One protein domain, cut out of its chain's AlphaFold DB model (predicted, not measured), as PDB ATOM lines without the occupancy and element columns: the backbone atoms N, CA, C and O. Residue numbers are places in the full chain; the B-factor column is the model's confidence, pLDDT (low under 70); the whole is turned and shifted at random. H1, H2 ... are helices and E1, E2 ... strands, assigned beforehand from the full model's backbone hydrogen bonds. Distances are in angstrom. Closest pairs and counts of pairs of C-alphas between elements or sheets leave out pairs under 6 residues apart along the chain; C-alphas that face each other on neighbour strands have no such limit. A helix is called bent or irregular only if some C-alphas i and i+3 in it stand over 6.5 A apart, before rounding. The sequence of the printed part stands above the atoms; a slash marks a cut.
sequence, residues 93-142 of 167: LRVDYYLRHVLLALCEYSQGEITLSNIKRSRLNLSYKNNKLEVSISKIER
ATOM      1  N   LEU A  93     199.004 227.712 195.595       80.44
ATOM      2  CA  LEU A  93     199.128 228.725 196.642       80.44
ATOM      3  C   LEU A  93     199.119 230.123 196.022       80.44
ATOM      4  O   LEU A  93     199.892 230.393 195.104       80.44
ATOM      5  N   ARG A  94     198.239 231.002 196.514       82.25
ATOM      6  CA  ARG A  94     198.315 232.439 196.227       82.25
ATOM      7  C   ARG A  94     199.142 233.083 197.320       82.25
ATOM      8  O   ARG A  94     198.734 233.080 198.478       82.25
ATOM      9  N   VAL A  95     200.310 233.574 196.946       81.50
ATOM     10  CA  VAL A  95     201.295 234.153 197.858       81.50
ATOM     11  C   VAL A  95     201.772 235.479 197.293       81.50
ATOM     12  O   VAL A  95     201.701 235.700 196.084       81.50
ATOM     13  N   ASP A  96     202.231 236.360 198.176       82.38
ATOM     14  CA  ASP A  96     202.825 237.622 197.760       82.38
ATOM     15  C   ASP A  96     204.150 237.419 197.002       82.38
ATOM     16  O   ASP A  96     204.717 236.320 196.929       82.38
ATOM     17  N   TYR A  97     204.633 238.513 196.415       81.12
ATOM     18  CA  TYR A  97     205.866 238.552 195.637       81.12
ATOM     19  C   TYR A  97     207.071 237.991 196.407       81.12
ATOM     20  O   TYR A  97     207.840 237.200 195.856       81.12
ATOM     21  N   TYR A  98     207.228 238.374 197.676       81.94
ATOM     22  CA  TYR A  98     208.400 238.032 198.479       81.94
ATOM     23  C   TYR A  98     208.424 236.553 198.835       81.94
ATOM     24  O   TYR A  98     209.434 235.883 198.628       81.94
ATOM     25  N   LEU A  99     207.305 236.014 199.317       81.12
ATOM     26  CA  LEU A  99     207.200 234.608 199.665       81.12
ATOM     27  C   LEU A  99     207.361 233.722 198.428       81.12
ATOM     28  O   LEU A  99     208.055 232.707 198.492       81.12
ATOM     29  N   ARG A 100     206.795 234.122 197.285       87.12
ATOM     30  CA  ARG A 100     207.020 233.431 196.009       87.12
ATOM     31  C   ARG A 100     208.506 233.373 195.664       87.12
ATOM     32  O   ARG A 100     209.004 232.296 195.354       87.12
ATOM     33  N   HIS A 101     209.211 234.501 195.750       85.62
ATOM     34  CA  HIS A 101     210.649 234.554 195.479       85.62
ATOM     35  C   HIS A 101     211.459 233.680 196.436       85.62
ATOM     36  O   HIS A 101     212.346 232.965 195.984       85.62
ATOM     37  N   VAL A 102     211.134 233.677 197.730       83.94
ATOM     38  CA  VAL A 102     211.809 232.825 198.721       83.94
ATOM     39  C   VAL A 102     211.584 231.342 198.425       83.94
ATOM     40  O   VAL A 102     212.520 230.554 198.518       83.94
ATOM     41  N   LEU A 103     210.368 230.947 198.041       84.62
ATOM     42  CA  LEU A 103     210.054 229.558 197.694       84.62
ATOM     43  C   LEU A 103     210.743 229.109 196.399       84.62
ATOM     44  O   LEU A 103     211.211 227.977 196.325       84.62
ATOM     45  N   LEU A 104     210.819 229.980 195.390       86.38
ATOM     46  CA  LEU A 104     211.550 229.699 194.151       86.38
ATOM     47  C   LEU A 104     213.056 229.595 194.408       86.38
ATOM     48  O   LEU A 104     213.669 228.613 194.000       86.38
ATOM     49  N   ALA A 105     213.616 230.530 195.177       85.06
ATOM     50  CA  ALA A 105     215.012 230.480 195.592       85.06
ATOM     51  C   ALA A 105     215.308 229.200 196.385       85.06
ATOM     52  O   ALA A 105     216.310 228.543 196.135       85.06
ATOM     53  N   LEU A 106     214.424 228.788 197.300       82.81
ATOM     54  CA  LEU A 106     214.568 227.530 198.035       82.81
ATOM     55  C   LEU A 106     214.653 226.324 197.088       82.81
ATOM     56  O   LEU A 106     215.496 225.455 197.297       82.81
ATOM     57  N   CYS A 107     213.819 226.279 196.045       85.88
ATOM     58  CA  CYS A 107     213.888 225.222 195.035       85.88
ATOM     59  C   CYS A 107     215.250 225.208 194.324       85.88
ATOM     60  O   CYS A 107     215.858 224.144 194.203       85.88
ATOM     61  N   GLU A 108     215.751 226.373 193.907       85.31
ATOM     62  CA  GLU A 108     217.055 226.517 193.243       85.31
ATOM     63  C   GLU A 108     218.219 226.120 194.161       85.31
ATOM     64  O   GLU A 108     219.054 225.295 193.787       85.31
ATOM     65  N   TYR A 109     218.241 226.635 195.395       89.06
ATOM     66  CA  TYR A 109     219.267 226.325 196.395       89.06
ATOM     67  C   TYR A 109     219.281 224.850 196.789       89.06
ATOM     68  O   TYR A 109     220.345 224.305 197.071       89.06
ATOM     69  N   SER A 110     218.120 224.195 196.791       81.62
ATOM     70  CA  SER A 110     218.009 222.772 197.110       81.62
ATOM     71  C   SER A 110     218.527 221.845 196.007       81.62
ATOM     72  O   SER A 110     218.508 220.632 196.187       81.62
ATOM     73  N   GLN A 111     218.926 222.382 194.845       84.06
ATOM     74  CA  GLN A 111     219.410 221.610 193.691       84.06
ATOM     75  C   GLN A 111     218.469 220.458 193.280       84.06
ATOM     76  O   GLN A 111     218.901 219.433 192.754       84.06
ATOM     77  N   GLY A 112     217.160 220.633 193.501       78.12
ATOM     78  CA  GLY A 112     216.124 219.654 193.170       78.12
ATOM     79  C   GLY A 112     215.643 218.775 194.329       78.12
ATOM     80  O   GLY A 112     214.684 218.029 194.133       78.12
ATOM     81  N   GLU A 113     216.222 218.873 195.530       76.75
ATOM     82  CA  GLU A 113     215.701 218.174 196.719       76.75
ATOM     83  C   GLU A 113     214.312 218.692 197.125       76.75
ATOM     84  O   GLU A 113     213.425 217.922 197.507       76.75
ATOM     85  N   ILE A 114     214.094 220.002 196.996       81.50
ATOM     86  CA  ILE A 114     212.811 220.661 197.222       81.50
ATOM     87  C   ILE A 114     212.288 221.133 195.869       81.50
ATOM     88  O   ILE A 114     212.772 222.101 195.294       81.50
ATOM     89  N   THR A 115     211.264 220.456 195.349       84.62
ATOM     90  CA  THR A 115     210.595 220.878 194.111       84.62
ATOM     91  C   THR A 115     209.292 221.620 194.401       84.62
ATOM     92  O   THR A 115     208.683 221.465 195.464       84.62
ATOM     93  N   LEU A 116     208.763 222.332 193.401       82.94
ATOM     94  CA  LEU A 116     207.410 222.905 193.458       82.94
ATOM     95  C   LEU A 116     206.333 221.851 193.768       82.94
ATOM     96  O   LEU A 116     205.321 222.165 194.392       82.94
ATOM     97  N   SER A 117     206.554 220.585 193.391       80.00
ATOM     98  CA  SER A 117     205.650 219.483 193.740       80.00
ATOM     99  C   SER A 117     205.701 219.140 195.230       80.00
ATOM    100  O   SER A 117     204.658 218.841 195.815       80.00
ATOM    101  N   ASN A 118     206.876 219.211 195.864       81.81
ATOM    102  CA  ASN A 118     207.009 219.062 197.315       81.81
ATOM    103  C   ASN A 118     206.247 220.184 198.029       81.81
ATOM    104  O   ASN A 118     205.461 219.894 198.927       81.81
ATOM    105  N   ILE A 119     206.399 221.431 197.567       82.75
ATOM    106  CA  ILE A 119     205.690 222.601 198.114       82.75
ATOM    107  C   ILE A 119     204.170 222.456 197.929       82.75
ATOM    108  O   ILE A 119     203.394 222.678 198.855       82.75
ATOM    109  N   LYS A 120     203.721 222.004 196.753       83.62
ATOM    110  CA  LYS A 120     202.302 221.724 196.483       83.62
ATOM    111  C   LYS A 120     201.723 220.699 197.456       83.62
ATOM    112  O   LYS A 120     200.603 220.873 197.932       83.62
ATOM    113  N   ARG A 121     202.465 219.624 197.738       78.38
ATOM    114  CA  ARG A 121     202.053 218.579 198.689       78.38
ATOM    115  C   ARG A 121     202.048 219.098 200.121       78.38
ATOM    116  O   ARG A 121     201.124 218.794 200.869       78.38
ATOM    117  N   SER A 122     203.033 219.912 200.488       79.38
ATOM    118  CA  SER A 122     203.129 220.486 201.825       79.38
ATOM    119  C   SER A 122     202.206 221.681 202.046       79.38
ATOM    120  O   SER A 122     202.108 222.123 203.180       79.38
ATOM    121  N   ARG A 123     201.460 222.165 201.039       75.75
ATOM    122  CA  ARG A 123     200.602 223.364 201.142       75.75
ATOM    123  C   ARG A 123     199.676 223.397 202.361       75.75
ATOM    124  O   ARG A 123     199.454 224.459 202.917       75.75
ATOM    125  N   LEU A 124     199.136 222.245 202.773       73.81
ATOM    126  CA  LEU A 124     198.228 222.136 203.927       73.81
ATOM    127  C   LEU A 124     198.958 222.308 205.268       73.81
ATOM    128  O   LEU A 124     198.336 222.576 206.288       73.81
ATOM    129  N   ASN A 125     200.276 222.160 205.236       75.31
ATOM    130  CA  ASN A 125     201.199 222.272 206.351       75.31
ATOM    131  C   ASN A 125     202.021 223.571 206.296       75.31
ATOM    132  O   ASN A 125     202.855 223.786 207.170       75.31
ATOM    133  N   LEU A 126     201.826 224.413 205.275       75.12
ATOM    134  CA  LEU A 126     202.479 225.713 205.152       75.12
ATOM    135  C   LEU A 126     201.542 226.792 205.699       75.12
ATOM    136  O   LEU A 126     200.415 226.949 205.231       75.12
ATOM    137  N   SER A 127     202.019 227.565 206.667       69.44
ATOM    138  CA  SER A 127     201.357 228.777 207.142       69.44
ATOM    139  C   SER A 127     202.313 229.952 207.019       69.44
ATOM    140  O   SER A 127     203.498 229.821 207.301       69.44
ATOM    141  N   TYR A 128     201.816 231.107 206.589       69.62
ATOM    142  CA  TYR A 128     202.600 232.337 206.583       69.62
ATOM    143  C   TYR A 128     201.984 233.321 207.569       69.62
ATOM    144  O   TYR A 128     200.857 233.782 207.375       69.62
ATOM    145  N   LYS A 129     202.703 233.606 208.655       72.31
ATOM    146  CA  LYS A 129     202.285 234.538 209.708       72.31
ATOM    147  C   LYS A 129     203.490 235.341 210.179       72.31
ATOM    148  O   LYS A 129     204.582 234.802 210.312       72.31
ATOM    149  N   ASN A 130     203.293 236.631 210.454       75.62
ATOM    150  CA  ASN A 130     204.333 237.516 211.001       75.62
ATOM    151  C   ASN A 130     205.639 237.524 210.180       75.62
ATOM    152  O   ASN A 130     206.730 237.445 210.744       75.62
ATOM    153  N   ASN A 131     205.530 237.570 208.850       69.81
ATOM    154  CA  ASN A 131     206.653 237.468 207.913       69.81
ATOM    155  C   ASN A 131     207.506 236.190 208.041       69.81
ATOM    156  O   ASN A 131     208.645 236.150 207.576       69.81
ATOM    157  N   LYS A 132     206.973 235.132 208.658       74.00
ATOM    158  CA  LYS A 132     207.638 233.837 208.800       74.00
ATOM    159  C   LYS A 132     206.811 232.746 208.133       74.00
ATOM    160  O   LYS A 132     205.593 232.678 208.293       74.00
ATOM    161  N   LEU A 133     207.504 231.891 207.386       72.88
ATOM    162  CA  LEU A 133     206.947 230.658 206.852       72.88
ATOM    163  C   LEU A 133     207.036 229.581 207.939       72.88
ATOM    164  O   LEU A 133     208.119 229.097 208.258       72.88
ATOM    165  N   GLU A 134     205.899 229.227 208.518       76.12
ATOM    166  CA  GLU A 134     205.756 228.106 209.439       76.12
ATOM    167  C   GLU A 134     205.437 226.837 208.646       76.12
ATOM    168  O   GLU A 134     204.476 226.782 207.877       76.12
ATOM    169  N   VAL A 135     206.248 225.799 208.847       75.62
ATOM    170  CA  VAL A 135     206.066 224.488 208.220       75.62
ATOM    171  C   VAL A 135     205.719 223.482 209.312       75.62
ATOM    172  O   VAL A 135     206.567 223.103 210.116       75.62
ATOM    173  N   SER A 136     204.461 223.055 209.363       70.06
ATOM    174  CA  SER A 136     203.978 222.071 210.334       70.06
ATOM    175  C   SER A 136     204.282 220.652 209.856       70.06
ATOM    176  O   SER A 136     203.566 220.086 209.033       70.06
ATOM    177  N   ILE A 137     205.346 220.044 210.371       66.12
ATOM    178  CA  ILE A 137     205.704 218.661 210.030       66.12
ATOM    179  C   ILE A 137     204.881 217.717 210.913       66.12
ATOM    180  O   ILE A 137     205.282 217.368 212.017       66.12
ATOM    181  N   SER A 138     203.693 217.332 210.444       57.59
ATOM    182  CA  SER A 138     202.767 216.466 211.190       57.59
ATOM    183  C   SER A 138     202.986 214.970 210.935       57.59
ATOM    184  O   SER A 138     202.684 214.147 211.797       57.59
ATOM    185  N   LYS A 139     203.531 214.594 209.770       54.19
ATOM    186  CA  LYS A 139     203.804 213.196 209.410       54.19
ATOM    187  C   LYS A 139     204.935 213.116 208.386       54.19
ATOM    188  O   LYS A 139     204.857 213.736 207.329       54.19
ATOM    189  N   ILE A 140     205.975 212.341 208.686       57.31
ATOM    190  CA  ILE A 140     207.000 211.970 207.703       57.31
ATOM    191  C   ILE A 140     206.419 210.806 206.899       57.31
ATOM    192  O   ILE A 140     206.464 209.653 207.328       57.31
ATOM    193  N   GLU A 141     205.807 211.100 205.755       49.94
ATOM    194  CA  GLU A 141     205.478 210.055 204.788       49.94
ATOM    195  C   GLU A 141     206.778 209.575 204.133       49.94
ATOM    196  O   GLU A 141     207.532 210.375 203.577       49.94
ATOM    197  N   ARG A 142     207.060 208.267 204.204       45.84
ATOM    198  CA  ARG A 142     208.115 207.657 203.384       45.84
ATOM    199  C   ARG A 142     207.743 207.885 201.922       45.84
ATOM    200  O   ARG A 142     206.784 207.299 201.431       45.84
TER     201      ARG A 142
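This is residues 93 to 142 of the 167 residues of an uncharacterized protein of Psychrobacter sp. JB193 (UniProt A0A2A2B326). A two-stranded hairpin, E1 and E2, makes one side of an open triangle whose other two sides are the helices H1 and H2. The helices form a V, coming near each other where H1 ends and H2 begins, and the hairpin runs from the end of H2 across the open end of the V. Residues 108 to 113 stick out at the corner between the helices, and a tail, residues 136 to 142, runs on from E2 away from H1. The 50 printed residues, with two named helices and two named strands in the order H1, H2, E1, E2, are of mixed class, helices and strands, with the sheet antiparallel. The whole is compact, with a radius of gyration of the C-alphas of 11.0 A and spans of 32 by 25 by 15 A.

E1, residues 126 to 129, and E2, residues 132 to 135, form an antiparallel hairpin at 154 degrees, with N 127 and O 134 within hydrogen-bond range at 2.8 A. H2, residues 116 to 125, joins E1 by a tight link; its closest C-alpha to E2 is that of Asn 125, 5.7 A from Val 135's. H1, residues 97 to 109, is close to H2 but not clearly touching, the closest C-alphas being those of Cys 107 and Leu 116 at 7.1 A. They run opposite ways at a steep tilt of 56 degrees. H1 is apart from E1, and only just apart from E2, at 8.2 A. Every O i to N i+4 pair is within hydrogen-bond range in H1, and 4 of 6 in H2.

H1 spans 18.2 A from C-alpha 97 at (205.866, 238.552, 195.637). H2 spans 14.3 A and is irregular, with C-alphas 121 and 124 7.4 A apart. E1 spans 9.9 A, and E2 9.5 A, ending at C-alpha 135 at (206.066, 224.488, 208.220).

The C-alphas farthest apart, those of Tyr 97 and Arg 142, are 31.9 A from each other. The printed part has no cut, and no link between named elements is long. Mean pLDDT of the printed part is 76.8, with residues 127 to 128, 131 and 137 to 142 under 70.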